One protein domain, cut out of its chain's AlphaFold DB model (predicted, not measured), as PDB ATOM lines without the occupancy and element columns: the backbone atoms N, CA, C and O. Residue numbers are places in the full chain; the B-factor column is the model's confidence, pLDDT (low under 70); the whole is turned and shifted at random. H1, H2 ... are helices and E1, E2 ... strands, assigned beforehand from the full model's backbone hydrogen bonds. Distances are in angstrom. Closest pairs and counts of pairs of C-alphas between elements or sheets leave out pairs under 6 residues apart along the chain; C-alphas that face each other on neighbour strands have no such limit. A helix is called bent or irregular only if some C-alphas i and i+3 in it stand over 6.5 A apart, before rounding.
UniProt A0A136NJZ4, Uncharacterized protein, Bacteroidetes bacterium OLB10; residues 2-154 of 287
ATOM      1  N   LYS A   2      50.325 100.326  50.959       40.44
ATOM      2  CA  LYS A   2      49.603  99.508  51.952       40.44
ATOM      3  C   LYS A   2      50.122  98.072  51.871       40.44
ATOM      4  O   LYS A   2      50.173  97.494  50.791       40.44
ATOM      5  N   ASN A   3      50.539  97.522  53.005       52.41
ATOM      6  CA  ASN A   3      50.953  96.128  53.090       52.41
ATOM      7  C   ASN A   3      49.679  95.267  53.092       52.41
ATOM      8  O   ASN A   3      48.885  95.363  54.024       52.41
ATOM      9  N   HIS A   4      49.454  94.477  52.042       66.19
ATOM     10  CA  HIS A   4      48.249  93.653  51.857       66.19
ATOM     11  C   HIS A   4      48.321  92.301  52.595       66.19
ATOM     12  O   HIS A   4      47.692  91.334  52.181       66.19
ATOM     13  N   SER A   5      49.100  92.210  53.679       86.56
ATOM     14  CA  SER A   5      49.160  90.985  54.482       86.56
ATOM     15  C   SER A   5      47.853  90.816  55.264       86.56
ATOM     16  O   SER A   5      47.456  91.749  55.968       86.56
ATOM     17  N   PRO A   6      47.207  89.639  55.210       91.75
ATOM     18  CA  PRO A   6      46.048  89.348  56.047       91.75
ATOM     19  C   PRO A   6      46.435  89.131  57.524       91.75
ATOM     20  O   PRO A   6      45.569  89.143  58.397       91.75
ATOM     21  N   HIS A   7      47.736  88.988  57.819       95.06
ATOM     22  CA  HIS A   7      48.288  88.817  59.166       95.06
ATOM     23  C   HIS A   7      49.045  90.056  59.649       95.06
ATOM     24  O   HIS A   7      49.691  90.756  58.866       95.06
ATOM     25  N   SER A   8      49.035  90.273  60.966       91.50
ATOM     26  CA  SER A   8      49.798  91.327  61.655       91.50
ATOM     27  C   SER A   8      51.262  90.958  61.931       91.50
ATOM     28  O   SER A   8      52.021  91.782  62.442       91.50
ATOM     29  N   PHE A   9      51.666  89.733  61.593       93.69
ATOM     30  CA  PHE A   9      53.022  89.221  61.764       93.69
ATOM     31  C   PHE A   9      53.555  88.629  60.454       93.69
ATOM     32  O   PHE A   9      52.813  88.372  59.509       93.69
ATOM     33  N   HIS A  10      54.862  88.386  60.428       94.19
ATOM     34  CA  HIS A  10      55.529  87.575  59.416       94.19
ATOM     35  C   HIS A  10      56.561  86.680  60.105       94.19
ATOM     36  O   HIS A  10      57.032  87.002  61.200       94.19
ATOM     37  N   ILE A  11      56.939  85.574  59.469       96.00
ATOM     38  CA  ILE A  11      58.024  84.721  59.962       96.00
ATOM     39  C   ILE A  11      59.355  85.315  59.470       96.00
ATOM     40  O   ILE A  11      59.566  85.396  58.255       96.00
ATOM     41  N   PRO A  12      60.251  85.770  60.366       93.62
ATOM     42  CA  PRO A  12      61.521  86.360  59.965       93.62
ATOM     43  C   PRO A  12      62.482  85.294  59.424       93.62
ATOM     44  O   PRO A  12      62.227  84.094  59.510       93.62
ATOM     45  N   VAL A  13      63.626  85.735  58.898       91.94
ATOM     46  CA  VAL A  13      64.704  84.813  58.529       91.94
ATOM     47  C   VAL A  13      65.285  84.173  59.794       91.94
ATOM     48  O   VAL A  13      65.688  84.878  60.722       91.94
ATOM     49  N   LEU A  14      65.330  82.842  59.832       88.62
ATOM     50  CA  LEU A  14      65.850  82.063  60.959       88.62
ATOM     51  C   LEU A  14      67.134  81.344  60.523       88.62
ATOM     52  O   LEU A  14      67.154  80.147  60.255       88.62
ATOM     53  N   GLY A  15      68.221  82.104  60.399       85.44
ATOM     54  CA  GLY A  15      69.502  81.585  59.914       85.44
ATOM     55  C   GLY A  15      69.480  81.189  58.433       85.44
ATOM     56  O   GLY A  15      68.614  81.607  57.667       85.44
ATOM     57  N   LEU A  16      70.477  80.406  58.015       86.06
ATOM     58  CA  LEU A  16      70.634  80.011  56.612       86.06
ATOM     59  C   LEU A  16      69.635  78.933  56.168       86.06
ATOM     60  O   LEU A  16      69.259  78.917  55.002       86.06
ATOM     61  N   SER A  17      69.206  78.054  57.080       88.50
ATOM     62  CA  SER A  17      68.494  76.822  56.723       88.50
ATOM     63  C   SER A  17      67.134  76.620  57.395       88.50
ATOM     64  O   SER A  17      66.310  75.919  56.823       88.50
ATOM     65  N   PHE A  18      66.836  77.206  58.564       89.50
ATOM     66  CA  PHE A  18      65.609  76.833  59.290       89.50
ATOM     67  C   PHE A  18      64.328  77.360  58.638       89.50
ATOM     68  O   PHE A  18      63.313  76.668  58.651       89.50
ATOM     69  N   SER A  19      64.362  78.569  58.067       93.94
ATOM     70  CA  SER A  19      63.200  79.169  57.396       93.94
ATOM     71  C   SER A  19      63.231  79.043  55.869       93.94
ATOM     72  O   SER A  19      62.364  79.590  55.190       93.94
ATOM     73  N   VAL A  20      64.209  78.316  55.319       96.38
ATOM     74  CA  VAL A  20      64.514  78.285  53.878       96.38
ATOM     75  C   VAL A  20      63.376  77.743  53.017       96.38
ATOM     76  O   VAL A  20      63.279  78.119  51.865       96.38
ATOM     77  N   ASP A  21      62.499  76.901  53.563       96.62
ATOM     78  CA  ASP A  21      61.367  76.304  52.849       96.62
ATOM     79  C   ASP A  21      60.002  76.725  53.422       96.62
ATOM     80  O   ASP A  21      58.956  76.225  52.998       96.62
ATOM     81  N   THR A  22      59.997  77.644  54.393       98.12
ATOM     82  CA  THR A  22      58.800  78.027  55.158       98.12
ATOM     83  C   THR A  22      57.629  78.478  54.279       98.12
ATOM     84  O   THR A  22      56.510  78.029  54.551       98.12
ATOM     85  N   PRO A  23      57.825  79.254  53.190       98.25
ATOM     86  CA  PRO A  23      56.717  79.633  52.318       98.25
ATOM     87  C   PRO A  23      55.921  78.437  51.779       98.25
ATOM     88  O   PRO A  23      54.694  78.493  51.744       98.25
ATOM     89  N   SER A  24      56.577  77.311  51.468       97.81
ATOM     90  CA  SER A  24      55.905  76.092  50.978       97.81
ATOM     91  C   SER A  24      54.950  75.446  51.996       97.81
ATOM     92  O   SER A  24      54.142  74.584  51.639       97.81
ATOM     93  N   LYS A  25      55.050  75.837  53.272       97.44
ATOM     94  CA  LYS A  25      54.275  75.284  54.389       97.44
ATOM     95  C   LYS A  25      53.134  76.205  54.807       97.44
ATOM     96  O   LYS A  25      52.069  75.707  55.163       97.44
ATOM     97  N   VAL A  26      53.357  77.523  54.785       98.12
ATOM     98  CA  VAL A  26      52.437  78.492  55.408       98.12
ATOM     99  C   VAL A  26      51.881  79.558  54.467       98.12
ATOM    100  O   VAL A  26      50.862  80.160  54.804       98.12
ATOM    101  N   ALA A  27      52.476  79.779  53.288       98.25
ATOM    102  CA  ALA A  27      52.053  80.873  52.411       98.25
ATOM    103  C   ALA A  27      50.610  80.701  51.925       98.25
ATOM    104  O   ALA A  27      49.891  81.689  51.813       98.25
ATOM    105  N   ARG A  28      50.127  79.465  51.726       98.06
ATOM    106  CA  ARG A  28      48.714  79.229  51.381       98.06
ATOM    107  C   ARG A  28      47.737  79.802  52.415       98.06
ATOM    108  O   ARG A  28      46.645  80.189  52.037       98.06
ATOM    109  N   TYR A  29      48.141  79.940  53.680       98.38
ATOM    110  CA  TYR A  29      47.329  80.528  54.753       98.38
ATOM    111  C   TYR A  29      47.499  82.052  54.894       98.38
ATOM    112  O   TYR A  29      47.154  82.629  55.923       98.38
ATOM    113  N   GLY A  30      48.088  82.720  53.896       97.56
ATOM    114  CA  GLY A  30      48.317  84.166  53.914       97.56
ATOM    115  C   GLY A  30      49.529  84.617  54.734       97.56
ATOM    116  O   GLY A  30      49.802  85.811  54.801       97.56
ATOM    117  N   ILE A  31      50.267  83.696  55.364       98.12
ATOM    118  CA  ILE A  31      51.375  84.028  56.273       98.12
ATOM    119  C   ILE A  31      52.651  84.290  55.469       98.12
ATOM    120  O   ILE A  31      53.215  83.380  54.858       98.12
ATOM    121  N   SER A  32      53.125  85.535  55.495       97.75
ATOM    122  CA  SER A  32      54.407  85.932  54.906       97.75
ATOM    123  C   SER A  32      55.593  85.347  55.669       97.75
ATOM    124  O   SER A  32      55.602  85.300  56.904       97.75
ATOM    125  N   SER A  33      56.633  84.942  54.941       97.69
ATOM    126  CA  SER A  33      57.857  84.409  55.546       97.69
ATOM    127  C   SER A  33      59.104  84.740  54.731       97.69
ATOM    128  O   SER A  33      59.016  84.998  53.531       97.69
ATOM    129  N   VAL A  34      60.262  84.751  55.402       97.75
ATOM    130  CA  VAL A  34      61.550  85.116  54.797       97.75
ATOM    131  C   VAL A  34      62.494  83.913  54.707       97.75
ATOM    132  O   VAL A  34      62.801  83.272  55.717       97.75
ATOM    133  N   MET A  35      63.030  83.663  53.513       97.31
ATOM    134  CA  MET A  35      64.046  82.636  53.253       97.31
ATOM    135  C   MET A  35      65.434  83.270  53.118       97.31
ATOM    136  O   MET A  35      65.589  84.280  52.438       97.31
ATOM    137  N   SER A  36      66.472  82.678  53.706       96.81
ATOM    138  CA  SER A  36      67.845  83.049  53.335       96.81
ATOM    139  C   SER A  36      68.198  82.422  51.988       96.81
ATOM    140  O   SER A  36      67.979  81.228  51.797       96.81
ATOM    141  N   ILE A  37      68.776  83.204  51.077       97.62
ATOM    142  CA  ILE A  37      69.219  82.721  49.754       97.62
ATOM    143  C   ILE A  37      70.745  82.700  49.607       97.62
ATOM    144  O   ILE A  37      71.275  82.665  48.501       97.62
ATOM    145  N   MET A  38      71.464  82.731  50.732       95.19
ATOM    146  CA  MET A  38      72.928  82.797  50.731       95.19
ATOM    147  C   MET A  38      73.607  81.452  50.428       95.19
ATOM    148  O   MET A  38      74.718  81.459  49.907       95.19
ATOM    149  N   ASP A  39      72.974  80.312  50.725       95.94
ATOM    150  CA  ASP A  39      73.538  78.970  50.488       95.94
ATOM    151  C   ASP A  39      72.869  78.289  49.283       95.94
ATOM    152  O   ASP A  39      71.897  77.549  49.426       95.94
ATOM    153  N   ASP A  40      73.393  78.525  48.078       96.44
ATOM    154  CA  ASP A  40      72.846  77.964  46.836       96.44
ATOM    155  C   ASP A  40      72.958  76.433  46.753       96.44
ATOM    156  O   ASP A  40      72.182  75.796  46.038       96.44
ATOM    157  N   GLY A  41      73.906  75.832  47.480       97.06
ATOM    158  CA  GLY A  41      74.063  74.383  47.545       97.06
ATOM    159  C   GLY A  41      72.901  73.733  48.287       97.06
ATOM    160  O   GLY A  41      72.327  72.756  47.800       97.06
ATOM    161  N   LEU A  42      72.516  74.309  49.427       97.38
ATOM    162  CA  LEU A  42      71.305  73.917  50.143       97.38
ATOM    163  C   LEU A  42      70.058  74.114  49.274       97.38
ATOM    164  O   LEU A  42      69.235  73.200  49.185       97.38
ATOM    165  N   LEU A  43      69.931  75.270  48.610       98.38
ATOM    166  CA  LEU A  43      68.777  75.553  47.750       98.38
ATOM    167  C   LEU A  43      68.644  74.533  46.617       98.38
ATOM    168  O   LEU A  43      67.545  74.057  46.350       98.38
ATOM    169  N   GLU A  44      69.750  74.150  45.978       98.50
ATOM    170  CA  GLU A  44      69.742  73.163  44.896       98.50
ATOM    171  C   GLU A  44      69.330  71.764  45.384       98.50
ATOM    172  O   GLU A  44      68.526  71.092  44.732       98.50
ATOM    173  N   ASN A  45      69.802  71.349  46.563       98.06
ATOM    174  CA  ASN A  45      69.398  70.082  47.183       98.06
ATOM    175  C   ASN A  45      67.901  70.069  47.527       98.06
ATOM    176  O   ASN A  45      67.197  69.096  47.245       98.06
ATOM    177  N   LEU A  46      67.389  71.163  48.099       97.94
ATOM    178  CA  LEU A  46      65.963  71.303  48.397       97.94
ATOM    179  C   LEU A  46      65.125  71.374  47.122       97.94
ATOM    180  O   LEU A  46      64.043  70.790  47.066       97.94
ATOM    181  N   ARG A  47      65.622  72.038  46.075       98.44
ATOM    182  CA  ARG A  47      64.967  72.072  44.766       98.44
ATOM    183  C   ARG A  47      64.795  70.665  44.209       98.44
ATOM    184  O   ARG A  47      63.705  70.348  43.741       98.44
ATOM    185  N   ALA A  48      65.827  69.822  44.295       98.56
ATOM    186  CA  ALA A  48      65.756  68.423  43.876       98.56
ATOM    187  C   ALA A  48      64.675  67.654  44.652       98.56
ATOM    188  O   ALA A  48      63.821  67.003  44.044       98.56
ATOM    189  N   PHE A  49      64.664  67.793  45.983       98.38
ATOM    190  CA  PHE A  49      63.661  67.182  46.856       98.38
ATOM    191  C   PHE A  49      62.230  67.599  46.475       98.38
ATOM    192  O   PHE A  49      61.380  66.742  46.223       98.38
ATOM    193  N   TYR A  50      61.971  68.902  46.358       98.31
ATOM    194  CA  TYR A  50      60.641  69.417  46.032       98.31
ATOM    195  C   TYR A  50      60.208  69.091  44.606       98.31
ATOM    196  O   TYR A  50      59.047  68.744  44.385       98.31
ATOM    197  N   CYS A  51      61.120  69.148  43.634       98.44
ATOM    198  CA  CYS A  51      60.790  68.752  42.270       98.44
ATOM    199  C   CYS A  51      60.391  67.276  42.211       98.44
ATOM    200  O   CYS A  51      59.385  66.951  41.584       98.44
ATOM    201  N   HIS A  52      61.100  66.395  42.922       98.12
ATOM    202  CA  HIS A  52      60.716  64.989  43.032       98.12
ATOM    203  C   HIS A  52      59.347  64.823  43.714       98.12
ATOM    204  O   HIS A  52      58.455  64.184  43.155       98.12
ATOM    205  N   GLN A  53      59.141  65.452  44.877       97.94
ATOM    206  CA  GLN A  53      57.887  65.372  45.636       97.94
ATOM    207  C   GLN A  53      56.670  65.837  44.820       97.94
ATOM    208  O   GLN A  53      55.609  65.215  44.874       97.94
ATOM    209  N   HIS A  54      56.815  66.916  44.048       97.12
ATOM    210  CA  HIS A  54      55.727  67.507  43.266       97.12
ATOM    211  C   HIS A  54      55.693  67.055  41.797       97.12
ATOM    212  O   HIS A  54      54.834  67.522  41.045       97.12
ATOM    213  N   LYS A  55      56.579  66.132  41.391       97.62
ATOM    214  CA  LYS A  55      56.733  65.642  40.007       97.62
ATOM    215  C   LYS A  55      56.997  66.771  39.000       97.62
ATOM    216  O   LYS A  55      56.431  66.803  37.909       97.62
ATOM    217  N   PHE A  56      57.825  67.738  39.383       97.69
ATOM    218  CA  PHE A  56      58.270  68.814  38.501       97.69
ATOM    219  C   PHE A  56      59.529  68.387  37.729       97.69
ATOM    220  O   PHE A  56      60.328  67.616  38.264       97.69
ATOM    221  N   PRO A  57      59.744  68.887  36.496       96.81
ATOM    222  CA  PRO A  57      60.995  68.663  35.779       96.81
ATOM    223  C   PRO A  57      62.186  69.168  36.592       96.81
ATOM    224  O   PRO A  57      62.154  70.280  37.122       96.81
ATOM    225  N   PHE A  58      63.242  68.362  36.670       97.81
ATOM    226  CA  PHE A  58      64.455  68.710  37.395       97.81
ATOM    227  C   PHE A  58      65.688  68.428  36.542       97.81
ATOM    228  O   PHE A  58      65.975  67.287  36.190       97.81
ATOM    229  N   HIS A  59      66.439  69.489  36.265       96.44
ATOM    230  CA  HIS A  59      67.785  69.421  35.718       96.44
ATOM    231  C   HIS A  59      68.734  70.005  36.757       96.44
ATOM    232  O   HIS A  59      68.533  71.140  37.195       96.44
ATOM    233  N   HIS A  60      69.709  69.211  37.198       97.50
ATOM    234  CA  HIS A  60      70.675  69.635  38.207       97.50
ATOM    235  C   HIS A  60      71.604  70.701  37.626       97.50
ATOM    236  O   HIS A  60      72.219  70.476  36.586       97.50
ATOM    237  N   ILE A  61      71.718  71.829  38.321       97.75
ATOM    238  CA  ILE A  61      72.617  72.925  37.963       97.75
ATOM    239  C   ILE A  61      73.903  72.680  38.731       97.75
ATOM    240  O   ILE A  61      73.922  72.764  39.958       97.75
ATOM    241  N   THR A  62      74.989  72.336  38.057       95.19
ATOM    242  CA  THR A  62      76.257  72.008  38.720       95.19
ATOM    243  C   THR A  62      76.995  73.272  39.166       95.19
ATOM    244  O   THR A  62      76.907  74.312  38.520       95.19
ATOM    245  N   LYS A  63      77.823  73.182  40.220       91.00
ATOM    246  CA  LYS A  63      78.695  74.298  40.655       91.00
ATOM    247  C   LYS A  63      79.643  74.784  39.553       91.00
ATOM    248  O   LYS A  63      80.149  75.896  39.627       91.00
ATOM    249  N   LYS A  64      79.910  73.932  38.558       88.81
ATOM    250  CA  LYS A  64      80.846  74.209  37.468       88.81
ATOM    251  C   LYS A  64      80.234  75.022  36.333       88.81
ATOM    252  O   LYS A  64      80.975  75.528  35.491       88.81
ATOM    253  N   GLU A  65      78.914  75.117  36.280       91.06
ATOM    254  CA  GLU A  65      78.245  75.917  35.267       91.06
ATOM    255  C   GLU A  65      78.525  77.401  35.473       91.06
ATOM    256  O   GLU A  65      78.609  77.892  36.603       91.06
ATOM    257  N   TYR A  66      78.634  78.120  34.358       90.81
ATOM    258  CA  TYR A  66      78.693  79.571  34.380       90.81
ATOM    259  C   TYR A  66      77.440  80.126  35.060       90.81
ATOM    260  O   TYR A  66      76.316  79.737  34.716       90.81
ATOM    261  N   ASP A  67      77.657  81.022  36.016       92.88
ATOM    262  CA  ASP A  67      76.622  81.639  36.844       92.88
ATOM    263  C   ASP A  67      75.746  80.646  37.638       92.88
ATOM    264  O   ASP A  67      74.549  80.854  37.851       92.88
ATOM    265  N   SER A  68      76.330  79.521  38.066       95.56
ATOM    266  CA  SER A  68      75.596  78.457  38.764       95.56
ATOM    267  C   SER A  68      74.854  78.948  40.012       95.56
ATOM    268  O   SER A  68      73.707  78.550  40.225       95.56
ATOM    269  N   ARG A  69      75.452  79.851  40.803       97.12
ATOM    270  CA  ARG A  69      74.847  80.394  42.031       97.12
ATOM    271  C   ARG A  69      73.538  81.133  41.750       97.12
ATOM    272  O   ARG A  69      72.507  80.769  42.315       97.12
ATOM    273  N   ALA A  70      73.554  82.130  40.862       98.12
ATOM    274  CA  ALA A  70      72.348  82.895  40.545       98.12
ATOM    275  C   ALA A  70      71.281  82.004  39.892       98.12
ATOM    276  O   ALA A  70      70.104  82.100  40.244       98.12
ATOM    277  N   LYS A  71      71.684  81.074  39.016       98.56
ATOM    278  CA  LYS A  71      70.774  80.108  38.379       98.56
ATOM    279  C   LYS A  71      70.080  79.187  39.384       98.56
ATOM    280  O   LYS A  71      68.869  79.000  39.293       98.56
ATOM    281  N   ARG A  72      70.812  78.640  40.359       98.62
ATOM    282  CA  ARG A  72      70.252  77.792  41.431       98.62
ATOM    283  C   ARG A  72      69.272  78.552  42.307       98.62
ATOM    284  O   ARG A  72      68.184  78.048  42.571       98.62
ATOM    285  N   ILE A  73      69.635  79.772  42.706       98.75
ATOM    286  CA  ILE A  73      68.765  80.655  43.491       98.75
ATOM    287  C   ILE A  73      67.480  80.941  42.706       98.75
ATOM    288  O   ILE A  73      66.397  80.657  43.208       98.75
ATOM    289  N   THR A  74      67.591  81.388  41.452       98.88
ATOM    290  CA  THR A  74      66.439  81.652  40.568       98.88
ATOM    291  C   THR A  74      65.531  80.425  40.455       98.88
ATOM    292  O   THR A  74      64.331  80.493  40.721       98.88
ATOM    293  N   ALA A  75      66.108  79.267  40.116       98.75
ATOM    294  CA  ALA A  75      65.364  78.031  39.915       98.75
ATOM    295  C   ALA A  75      64.669  77.550  41.199       98.75
ATOM    296  O   ALA A  75      63.549  77.034  41.142       98.75
ATOM    297  N   TYR A  76      65.312  77.711  42.358       98.75
ATOM    298  CA  TYR A  76      64.713  77.373  43.646       98.75
ATOM    299  C   TYR A  76      63.537  78.294  43.976       98.75
ATOM    300  O   TYR A  76      62.450  77.804  44.277       98.75
ATOM    301  N   LEU A  77      63.719  79.611  43.850       98.81
ATOM    302  CA  LEU A  77      62.666  80.593  44.109       98.81
ATOM    303  C   LEU A  77      61.439  80.355  43.218       98.81
ATOM    304  O   LEU A  77      60.316  80.331  43.722       98.81
ATOM    305  N   ASN A  78      61.645  80.059  41.932       98.81
ATOM    306  CA  ASN A  78      60.554  79.751  41.001       98.81
ATOM    307  C   ASN A  78      59.870  78.413  41.334       98.81
ATOM    308  O   ASN A  78      58.657  78.273  41.180       98.81
ATOM    309  N   THR A  79      60.621  77.434  41.851       98.75
ATOM    310  CA  THR A  79      60.060  76.163  42.338       98.75
ATOM    311  C   THR A  79      59.164  76.401  43.555       98.75
ATOM    312  O   THR A  79      58.036  75.908  43.584       98.75
ATOM    313  N   ILE A  80      59.618  77.191  44.533       98.75
ATOM    314  CA  ILE A  80      58.823  77.550  45.715       98.75
ATOM    315  C   ILE A  80      57.577  78.344  45.313       98.75
ATOM    316  O   ILE A  80      56.485  78.007  45.773       98.75
ATOM    317  N   LYS A  81      57.699  79.310  44.393       98.69
ATOM    318  CA  LYS A  81      56.548  80.031  43.831       98.69
ATOM    319  C   LYS A  81      55.514  79.071  43.251       98.69
ATOM    320  O   LYS A  81      54.356  79.104  43.644       98.69
ATOM    321  N   ARG A  82      55.944  78.150  42.384       98.62
ATOM    322  CA  ARG A  82      55.065  77.158  41.752       98.62
ATOM    323  C   ARG A  82      54.376  76.246  42.772       98.62
ATOM    324  O   ARG A  82      53.226  75.865  42.561       98.62
ATOM    325  N   ILE A  83      55.058  75.877  43.860       98.75
ATOM    326  CA  ILE A  83      54.443  75.113  44.956       98.75
ATOM    327  C   ILE A  83      53.347  75.940  45.629       98.75
ATOM    328  O   ILE A  83      52.239  75.433  45.799       98.75
ATOM    329  N   VAL A  84      53.640  77.190  45.993       98.62
ATOM    330  CA  VAL A  84      52.683  78.081  46.663       98.62
ATOM    331  C   VAL A  84      51.480  78.364  45.767       98.62
ATOM    332  O   VAL A  84      50.353  78.201  46.224       98.62
ATOM    333  N   ASP A  85      51.697  78.687  44.492       98.50
ATOM    334  CA  ASP A  85      50.628  78.935  43.519       98.50
ATOM    335  C   ASP A  85      49.720  77.708  43.367       98.50
ATOM    336  O   ASP A  85      48.496  77.831  43.389       98.50
ATOM    337  N   LYS A  86      50.307  76.504  43.274       98.50
ATOM    338  CA  LYS A  86      49.545  75.250  43.207       98.50
ATOM    339  C   LYS A  86      48.703  75.043  44.469       98.50
ATOM    340  O   LYS A  86      47.502  74.812  44.366       98.50
ATOM    341  N   GLN A  87      49.323  75.132  45.644       98.50
ATOM    342  CA  GLN A  87      48.637  74.942  46.924       98.50
ATOM    343  C   GLN A  87      47.519  75.968  47.137       98.50
ATOM    344  O   GLN A  87      46.459  75.636  47.661       98.50
ATOM    345  N   PHE A  88      47.754  77.219  46.749       98.25
ATOM    346  CA  PHE A  88      46.776  78.289  46.884       98.25
ATOM    347  C   PHE A  88      45.622  78.140  45.882       98.25
ATOM    348  O   PHE A  88      44.466  78.336  46.248       98.25
ATOM    349  N   GLY A  89      45.906  77.705  44.651       98.06
ATOM    350  CA  GLY A  89      44.871  77.345  43.683       98.06
ATOM    351  C   GLY A  89      43.985  76.200  44.180       98.06
ATOM    352  O   GLY A  89      42.764  76.289  44.088       98.06
ATOM    353  N   GLU A  90      44.578  75.158  44.774       98.12
ATOM    354  CA  GLU A  90      43.841  74.057  45.416       98.12
ATOM    355  C   GLU A  90      42.974  74.566  46.581       98.12
ATOM    356  O   GLU A  90      41.792  74.233  46.654       98.12
ATOM    357  N   LEU A  91      43.526  75.430  47.441       98.00
ATOM    358  CA  LEU A  91      42.819  76.063  48.559       98.00
ATOM    359  C   LEU A  91      41.561  76.820  48.107       98.00
ATOM    360  O   LEU A  91      40.500  76.671  48.710       98.00
ATOM    361  N   GLN A  92      41.657  77.611  47.033       96.75
ATOM    362  CA  GLN A  92      40.542  78.409  46.505       96.75
ATOM    363  C   GLN A  92      39.366  77.563  45.990       96.75
ATOM    364  O   GLN A  92      38.236  78.058  45.927       96.75
ATOM    365  N   GLN A  93      39.611  76.304  45.624       96.75
ATOM    366  CA  GLN A  93      38.578  75.382  45.143       96.75
ATOM    367  C   GLN A  93      37.935  74.555  46.264       96.75
ATOM    368  O   GLN A  93      36.912  73.918  46.023       96.75
ATOM    369  N   MET A  94      38.487  74.572  47.482       97.56
ATOM    370  CA  MET A  94      37.945  73.796  48.598       97.56
ATOM    371  C   MET A  94      36.572  74.301  49.045       97.56
ATOM    372  O   MET A  94      36.239  75.480  48.930       97.56
ATOM    373  N   GLU A  95      35.770  73.397  49.596       96.19
ATOM    374  CA  GLU A  95      34.489  73.734  50.212       96.19
ATOM    375  C   GLU A  95      34.682  74.564  51.489       96.19
ATOM    376  O   GLU A  95      35.651  74.385  52.227       96.19
ATOM    377  N   PHE A  96      33.721  75.439  51.797       96.25
ATOM    378  CA  PHE A  96      33.661  76.124  53.091       96.25
ATOM    379  C   PHE A  96      33.117  75.180  54.160       96.25
ATOM    380  O   PHE A  96      31.961  75.270  54.574       96.25
ATOM    381  N   LYS A  97      33.967  74.250  54.582       95.75
ATOM    382  CA  LYS A  97      33.640  73.234  55.576       95.75
ATOM    383  C   LYS A  97      34.703  73.196  56.661       95.75
ATOM    384  O   LYS A  97      35.897  73.219  56.358       95.75
ATOM    385  N   GLU A  98      34.263  73.104  57.909       96.31
ATOM    386  CA  GLU A  98      35.145  72.944  59.064       96.31
ATOM    387  C   GLU A  98      36.104  71.760  58.873       96.31
ATOM    388  O   GLU A  98      35.732  70.704  58.350       96.31
ATOM    389  N   GLY A  99      37.372  71.968  59.232       95.75
ATOM    390  CA  GLY A  99      38.454  71.003  59.028       95.75
ATOM    391  C   GLY A  99      39.124  71.035  57.646       95.75
ATOM    392  O   GLY A  99      40.132  70.356  57.459       95.75
ATOM    393  N   THR A 100      38.626  71.817  56.682       97.88
ATOM    394  CA  THR A 100      39.341  72.057  55.411       97.88
ATOM    395  C   THR A 100      40.463  73.083  55.578       97.88
ATOM    396  O   THR A 100      40.432  73.920  56.482       97.88
ATOM    397  N   ASP A 101      41.442  73.083  54.667       98.06
ATOM    398  CA  ASP A 101      42.489  74.112  54.682       98.06
ATOM    399  C   ASP A 101      41.927  75.514  54.412       98.06
ATOM    400  O   ASP A 101      42.443  76.488  54.963       98.06
ATOM    401  N   LEU A 102      40.863  75.636  53.605       98.44
ATOM    402  CA  LEU A 102      40.201  76.921  53.370       98.44
ATOM    403  C   LEU A 102      39.560  77.447  54.651       98.44
ATOM    404  O   LEU A 102      39.708  78.621  54.965       98.44
ATOM    405  N   TRP A 103      38.896  76.590  55.422       98.31
ATOM    406  CA  TRP A 103      38.382  76.970  56.735       98.31
ATOM    407  C   TRP A 103      39.514  77.395  57.676       98.31
ATOM    408  O   TRP A 103      39.469  78.480  58.258       98.31
ATOM    409  N   LYS A 104      40.592  76.603  57.724       98.31
ATOM    410  CA  LYS A 104      41.793  76.904  58.510       98.31
ATOM    411  C   LYS A 104      42.438  78.242  58.138       98.31
ATOM    412  O   LYS A 104      42.952  78.925  59.020       98.31
ATOM    413  N   TYR A 105      42.408  78.646  56.862       98.56
ATOM    414  CA  TYR A 105      42.862  79.974  56.433       98.56
ATOM    415  C   TYR A 105      42.194  81.065  57.272       98.56
ATOM    416  O   TYR A 105      42.889  81.888  57.862       98.56
ATOM    417  N   PHE A 106      40.861  81.038  57.359       98.25
ATOM    418  CA  PHE A 106      40.097  82.027  58.115       98.25
ATOM    419  C   PHE A 106      40.236  81.837  59.621       98.25
ATOM    420  O   PHE A 106      40.220  82.820  60.355       98.25
ATOM    421  N   GLU A 107      40.407  80.609  60.113       97.31
ATOM    422  CA  GLU A 107      40.692  80.366  61.532       97.31
ATOM    423  C   GLU A 107      41.960  81.071  62.000       97.31
ATOM    424  O   GLU A 107      41.943  81.688  63.062       97.31
ATOM    425  N   LEU A 108      43.014  81.027  61.185       97.31
ATOM    426  CA  LEU A 108      44.323  81.591  61.506       97.31
ATOM    427  C   LEU A 108      44.396  83.119  61.393       97.31
ATOM    428  O   LEU A 108      45.398  83.698  61.812       97.31
ATOM    429  N   LEU A 109      43.393  83.778  60.807       97.50
ATOM    430  CA  LEU A 109      43.385  85.235  60.693       97.50
ATOM    431  C   LEU A 109      43.248  85.906  62.068       97.50
ATOM    432  O   LEU A 109      42.555  85.370  62.933       97.50
ATOM    433  N   PRO A 110      43.811  87.115  62.257       95.81
ATOM    434  CA  PRO A 110      43.562  87.906  63.457       95.81
ATOM    435  C   PRO A 110      42.063  88.160  63.666       95.81
ATOM    436  O   PRO A 110      41.364  88.538  62.717       95.81
ATOM    437  N   ASP A 111      41.598  88.039  64.912       94.12
ATOM    438  CA  ASP A 111      40.179  88.182  65.285       94.12
ATOM    439  C   ASP A 111      39.587  89.539  64.878       94.12
ATOM    440  O   ASP A 111      38.425  89.654  64.505       94.12
ATOM    441  N   ASN A 112      40.410  90.589  64.889       92.00
ATOM    442  CA  ASN A 112      40.000  91.940  64.513       92.00
ATOM    443  C   ASN A 112      40.096  92.230  63.004       92.00
ATOM    444  O   ASN A 112      39.854  93.366  62.587       92.00
ATOM    445  N   SER A 113      40.482  91.255  62.177       94.56
ATOM    446  CA  SER A 113      40.586  91.460  60.733       94.56
ATOM    447  C   SER A 113      39.201  91.478  60.082       94.56
ATOM    448  O   SER A 113      38.329  90.662  60.377       94.56
ATOM    449  N   ALA A 114      38.995  92.395  59.131       94.19
ATOM    450  CA  ALA A 114      37.722  92.505  58.415       94.19
ATOM    451  C   ALA A 114      37.335  91.198  57.696       94.19
ATOM    452  O   ALA A 114      36.153  90.865  57.590       94.19
ATOM    453  N   LEU A 115      38.338  90.448  57.231       95.75
ATOM    454  CA  LEU A 115      38.146  89.181  56.537       95.75
ATOM    455  C   LEU A 115      37.675  88.070  57.492       95.75
ATOM    456  O   LEU A 115      36.737  87.353  57.151       95.75
ATOM    457  N   LYS A 116      38.239  87.987  58.708       97.50
ATOM    458  CA  LYS A 116      37.766  87.083  59.771       97.50
ATOM    459  C   LYS A 116      36.327  87.389  60.179       97.50
ATOM    460  O   LYS A 116      35.487  86.496  60.170       97.50
ATOM    461  N   ILE A 117      36.019  88.661  60.432       97.50
ATOM    462  CA  ILE A 117      34.667  89.103  60.806       97.50
ATOM    463  C   ILE A 117      33.655  88.745  59.705       97.50
ATOM    464  O   ILE A 117      32.538  88.310  59.982       97.50
ATOM    465  N   SER A 118      34.033  88.910  58.435       97.38
ATOM    466  CA  SER A 118      33.174  88.549  57.298       97.38
ATOM    467  C   SER A 118      32.949  87.037  57.198       97.38
ATOM    468  O   SER A 118      31.845  86.601  56.870       97.38
ATOM    469  N   PHE A 119      33.969  86.240  57.515       98.19
ATOM    470  CA  PHE A 119      33.865  84.786  57.603       98.19
ATOM    471  C   PHE A 119      32.934  84.337  58.736       98.19
ATOM    472  O   PHE A 119      32.044  83.527  58.499       98.19
ATOM    473  N   GLU A 120      33.046  84.917  59.929       97.88
ATOM    474  CA  GLU A 120      32.160  84.600  61.062       97.88
ATOM    475  C   GLU A 120      30.695  84.937  60.764       97.88
ATOM    476  O   GLU A 120      29.795  84.156  61.079       97.88
ATOM    477  N   ARG A 121      30.446  86.059  60.074       97.81
ATOM    478  CA  ARG A 121      29.105  86.401  59.575       97.81
ATOM    479  C   ARG A 121      28.583  85.356  58.589       97.81
ATOM    480  O   ARG A 121      27.431  84.958  58.700       97.81
ATOM    481  N   MET A 122      29.424  84.884  57.664       97.81
ATOM    482  CA  MET A 122      29.056  83.810  56.730       97.81
ATOM    483  C   MET A 122      28.714  82.515  57.478       97.81
ATOM    484  O   MET A 122      27.758  81.830  57.117       97.81
ATOM    485  N   CYS A 123      29.439  82.187  58.550       97.12
ATOM    486  CA  CYS A 123      29.149  81.016  59.375       97.12
ATOM    487  C   CYS A 123      27.779  81.110  60.064       97.12
ATOM    488  O   CYS A 123      27.062  80.108  60.096       97.12
ATOM    489  N   ALA A 124      27.407  82.295  60.559       97.50
ATOM    490  CA  ALA A 124      26.124  82.552  61.215       97.50
ATOM    491  C   ALA A 124      24.925  82.637  60.246       97.50
ATOM    492  O   ALA A 124      23.784  82.467  60.684       97.50
ATOM    493  N   GLU A 125      25.171  82.874  58.954       97.75
ATOM    494  CA  GLU A 125      24.132  82.980  57.926       97.75
ATOM    495  C   GLU A 125      23.370  81.656  57.740       97.75
ATOM    496  O   GLU A 125      23.975  80.577  57.627       97.75
ATOM    497  N   GLN A 126      22.040  81.767  57.712       96.38
ATOM    498  CA  GLN A 126      21.085  80.662  57.584       96.38
ATOM    499  C   GLN A 126      20.469  80.600  56.183       96.38
ATOM    500  O   GLN A 126      20.111  79.513  55.728       96.38
ATOM    501  N   ASP A 127      20.353  81.739  55.490       97.81
ATOM    502  CA  ASP A 127      19.897  81.756  54.106       97.81
ATOM    503  C   ASP A 127      20.976  81.181  53.181       97.81
ATOM    504  O   ASP A 127      22.105  81.670  53.103       97.81
ATOM    505  N   VAL A 128      20.625  80.108  52.473       96.31
ATOM    506  CA  VAL A 128      21.575  79.337  51.661       96.31
ATOM    507  C   VAL A 128      22.144  80.176  50.515       96.31
ATOM    508  O   VAL A 128      23.348  80.120  50.259       96.31
ATOM    509  N   ALA A 129      21.309  80.983  49.854       97.06
ATOM    510  CA  ALA A 129      21.732  81.792  48.715       97.06
ATOM    511  C   ALA A 129      22.644  82.948  49.152       97.06
ATOM    512  O   ALA A 129      23.678  83.200  48.528       97.06
ATOM    513  N   ALA A 130      22.310  83.626  50.253       97.25
ATOM    514  CA  ALA A 130      23.144  84.663  50.848       97.25
ATOM    515  C   ALA A 130      24.492  84.092  51.307       97.25
ATOM    516  O   ALA A 130      25.545  84.658  50.997       97.25
ATOM    517  N   LYS A 131      24.486  82.928  51.968       97.81
ATOM    518  CA  LYS A 131      25.709  82.251  52.414       97.81
ATOM    519  C   LYS A 131      26.633  81.919  51.248       97.81
ATOM    520  O   LYS A 131      27.831  82.188  51.326       97.81
ATOM    521  N   GLU A 132      26.093  81.404  50.147       97.44
ATOM    522  CA  GLU A 132      26.863  81.115  48.932       97.44
ATOM    523  C   GLU A 132      27.488  82.387  48.327       97.44
ATOM    524  O   GLU A 132      28.665  82.400  47.951       97.44
ATOM    525  N   GLN A 133      26.751  83.501  48.293       97.56
ATOM    526  CA  GLN A 133      27.297  84.787  47.842       97.56
ATOM    527  C   GLN A 133      28.447  85.267  48.737       97.56
ATOM    528  O   GLN A 133      29.485  85.704  48.228       97.56
ATOM    529  N   MET A 134      28.304  85.146  50.060       98.25
ATOM    530  CA  MET A 134      29.358  85.499  51.014       98.25
ATOM    531  C   MET A 134      30.597  84.619  50.841       98.25
ATOM    532  O   MET A 134      31.713  85.134  50.816       98.25
ATOM    533  N   GLN A 135      30.421  83.312  50.653       98.00
ATOM    534  CA  GLN A 135      31.512  82.376  50.372       98.00
ATOM    535  C   GLN A 135      32.285  82.766  49.104       98.00
ATOM    536  O   GLN A 135      33.517  82.860  49.121       98.00
ATOM    537  N   ASN A 136      31.570  83.066  48.020       96.56
ATOM    538  CA  ASN A 136      32.172  83.521  46.766       96.56
ATOM    539  C   ASN A 136      32.921  84.850  46.926       96.56
ATOM    540  O   ASN A 136      33.971  85.052  46.313       96.56
ATOM    541  N   HIS A 137      32.407  85.756  47.757       96.94
ATOM    542  CA  HIS A 137      33.077  87.012  48.070       96.94
ATOM    543  C   HIS A 137      34.359  86.793  48.887       96.94
ATOM    544  O   HIS A 137      35.408  87.331  48.533       96.94
ATOM    545  N   LEU A 138      34.306  85.953  49.924       97.62
ATOM    546  CA  LEU A 138      35.451  85.613  50.771       97.62
ATOM    547  C   LEU A 138      36.585  84.961  49.966       97.62
ATOM    548  O   LEU A 138      37.739  85.360  50.114       97.62
ATOM    549  N   ARG A 139      36.275  84.031  49.051       96.44
ATOM    550  CA  ARG A 139      37.284  83.394  48.172       96.44
ATOM    551  C   ARG A 139      38.051  84.384  47.299       96.44
ATOM    552  O   ARG A 139      39.206  84.131  46.972       96.44
ATOM    553  N   LYS A 140      37.431  85.499  46.911       95.38
ATOM    554  CA  LYS A 140      38.081  86.538  46.096       95.38
ATOM    555  C   LYS A 140      38.990  87.454  46.915       95.38
ATOM    556  O   LYS A 140      39.782  88.180  46.329       95.38
ATOM    557  N   GLN A 141      38.853  87.446  48.241       95.88
ATOM    558  CA  GLN A 141      39.626  88.304  49.137       95.88
ATOM    559  C   GLN A 141      40.838  87.614  49.762       95.88
ATOM    560  O   GLN A 141      41.727  88.307  50.252       95.88
ATOM    561  N   ILE A 142      40.885  86.278  49.775       96.50
ATOM    562  CA  ILE A 142      42.062  85.582  50.289       96.50
ATOM    563  C   ILE A 142      43.267  85.845  49.385       96.50
ATOM    564  O   ILE A 142      43.153  85.910  48.161       96.50
ATOM    565  N   THR A 143      44.436  85.959  50.000       96.81
ATOM    566  CA  THR A 143      45.726  86.106  49.320       96.81
ATOM    567  C   THR A 143      46.751  85.160  49.938       96.81
ATOM    568  O   THR A 143      46.656  84.867  51.140       96.81
ATOM    569  N   PRO A 144      47.741  84.682  49.163       97.81
ATOM    570  CA  PRO A 144      48.862  83.950  49.727       97.81
ATOM    571  C   PRO A 144      49.797  84.903  50.486       97.81
ATOM    572  O   PRO A 144      49.819  86.113  50.255       97.81
ATOM    573  N   GLY A 145      50.582  84.344  51.401       97.56
ATOM    574  CA  GLY A 145      51.665  85.046  52.077       97.56
ATOM    575  C   GLY A 145      52.834  85.312  51.133       97.56
ATOM    576  O   GLY A 145      53.096  84.529  50.218       97.56
ATOM    577  N   SER A 146      53.559  86.406  51.365       97.38
ATOM    578  CA  SER A 146      54.727  86.754  50.549       97.38
ATOM    579  C   SER A 146      55.890  85.778  50.754       97.38
ATOM    580  O   SER A 146      56.149  85.289  51.859       97.38
ATOM    581  N   ILE A 147      56.606  85.528  49.657       98.31
ATOM    582  CA  ILE A 147      57.826  84.720  49.587       98.31
ATOM    583  C   ILE A 147      59.011  85.691  49.611       98.31
ATOM    584  O   ILE A 147      59.603  86.005  48.575       98.31
ATOM    585  N   ASP A 148      59.292  86.258  50.779       98.25
ATOM    586  CA  ASP A 148      60.374  87.230  50.927       98.25
ATOM    587  C   ASP A 148      61.729  86.514  51.037       98.25
ATOM    588  O   ASP A 148      61.820  85.364  51.483       98.25
ATOM    589  N   VAL A 149      62.809  87.194  50.657       98.38
ATOM    590  CA  VAL A 149      64.170  86.639  50.709       98.38
ATOM    591  C   VAL A 149      65.117  87.531  51.497       98.38
ATOM    592  O   VAL A 149      64.935  88.740  51.558       98.38
ATOM    593  N   ASN A 150      66.160  86.958  52.085       97.88
ATOM    594  CA  ASN A 150      67.203  87.683  52.800       97.88
ATOM    595  C   ASN A 150      68.582  87.433  52.181       97.88
ATOM    596  O   ASN A 150      68.972  86.281  51.968       97.88
ATOM    597  N   ILE A 151      69.341  88.516  52.009       95.88
ATOM    598  CA  ILE A 151      70.767  88.509  51.663       95.88
ATOM    599  C   ILE A 151      71.549  89.186  52.791       95.88
ATOM    600  O   ILE A 151      71.179  90.264  53.263       95.88
ATOM    601  N   MET A 152      72.654  88.569  53.210       91.69
ATOM    602  CA  MET A 152      73.619  89.191  54.121       91.69
ATOM    603  C   MET A 152      74.617  90.009  53.297       91.69
ATOM    604  O   MET A 152      75.565  89.459  52.748       91.69
ATOM    605  N   ALA A 153      74.410  91.321  53.196       87.88
ATOM    606  CA  ALA A 153      75.072  92.166  52.203       87.88
ATOM    607  C   ALA A 153      76.605  92.209  52.335       87.88
ATOM    608  O   ALA A 153      77.292  92.342  51.325       87.88
ATOM    609  N   LYS A 154      77.152  92.092  53.555       86.44
ATOM    610  CA  LYS A 154      78.609  92.067  53.796       86.44
ATOM    611  C   LYS A 154      79.253  90.685  53.688       86.44
ATOM    612  O   LYS A 154      80.476  90.605  53.632       86.44
TER     613      LYS A 154
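This is residues 2 to 154 of the 287 residues of an uncharacterized protein of Bacteroidetes bacterium OLB10 (UniProt A0A136NJZ4). A long helix, H3, runs along much of an elongated body, with H2 packed on its first part and short H1, close to the middle of the whole, on its second. E1 and E2 pair as a small two-stranded ribbon next to the first residues of H1, while beyond the last residues of H3 the helical hairpin of H5 and H6, reached through H4, makes one end of the long axis. The printed part has 153 residues with six named helices and two named strands, in the order H1 E1 H2 H3 H4 H5 H6 E2; the sheet, E1 beside E2, is parallel and the class is mostly helix. The whole is only just loose, close to compact, with a radius of gyration of the C-alphas of 18.3 A and spans of 64 by 34 by 23 A.

After residues 2 to 22, with no named element, H1 (23 to 29) is irregular: C-alphas 25 and 28 are 7.5 A apart. E1 (33 to 36) and E2 (147 to 152) are parallel neighbours at 36 degrees, with N 35 and O 148 at 2.9 A and N 150 and O 35 at 2.8 A, within hydrogen-bond range. These strands and the helices between them form a strand-helix-strand unit, two parallel neighbour strands with helices between. H2 (40 to 54) touches H3 (68 to 93), closest at the C-alphas of Arg 47 and Tyr 76, 5.4 A, the same way at a shallow tilt of 34 degrees, only just short of steep. With residues 80 to 91 alone H3 touches H1, closest at the C-alphas of Arg 28 and Phe 88, 5.0 A. H4 (101 to 107) only just touches H3, with 3 pairs of C-alphas within 8 A, the closest those of Leu 91 and Leu 102, 5.5 A. H5 (114 to 124) and H6 (128 to 141) are a hairpin and touch, closest at the C-alphas of Met 122 and Lys 131, 5.7 A, opposite ways at a shallow tilt of 20 degrees. Every O i to N i+4 pair is within hydrogen-bond range in H2 and H5; the others have 1 of 3 in H1, with 2 of 4 O i to N i+3 pairs, 21 of 22 in H3, 2 of 3 in H4 and 9 of 10 in H6.

H1 begins at C-alpha 23 (56.717, 79.633, 52.318). H3 measures 37.7 A, H2 20.4 A, H6 20.3 A and E2 17.0 A, which ends at C-alpha 152 (73.619, 89.191, 54.121).

The C-alphas of Lys 64 and Asp 127, the two farthest apart, are 63.6 A apart. The printed part has no cut, and the link from H2 to H3 is long, with 13 residues. Residues 2 to 4 are under pLDDT 70.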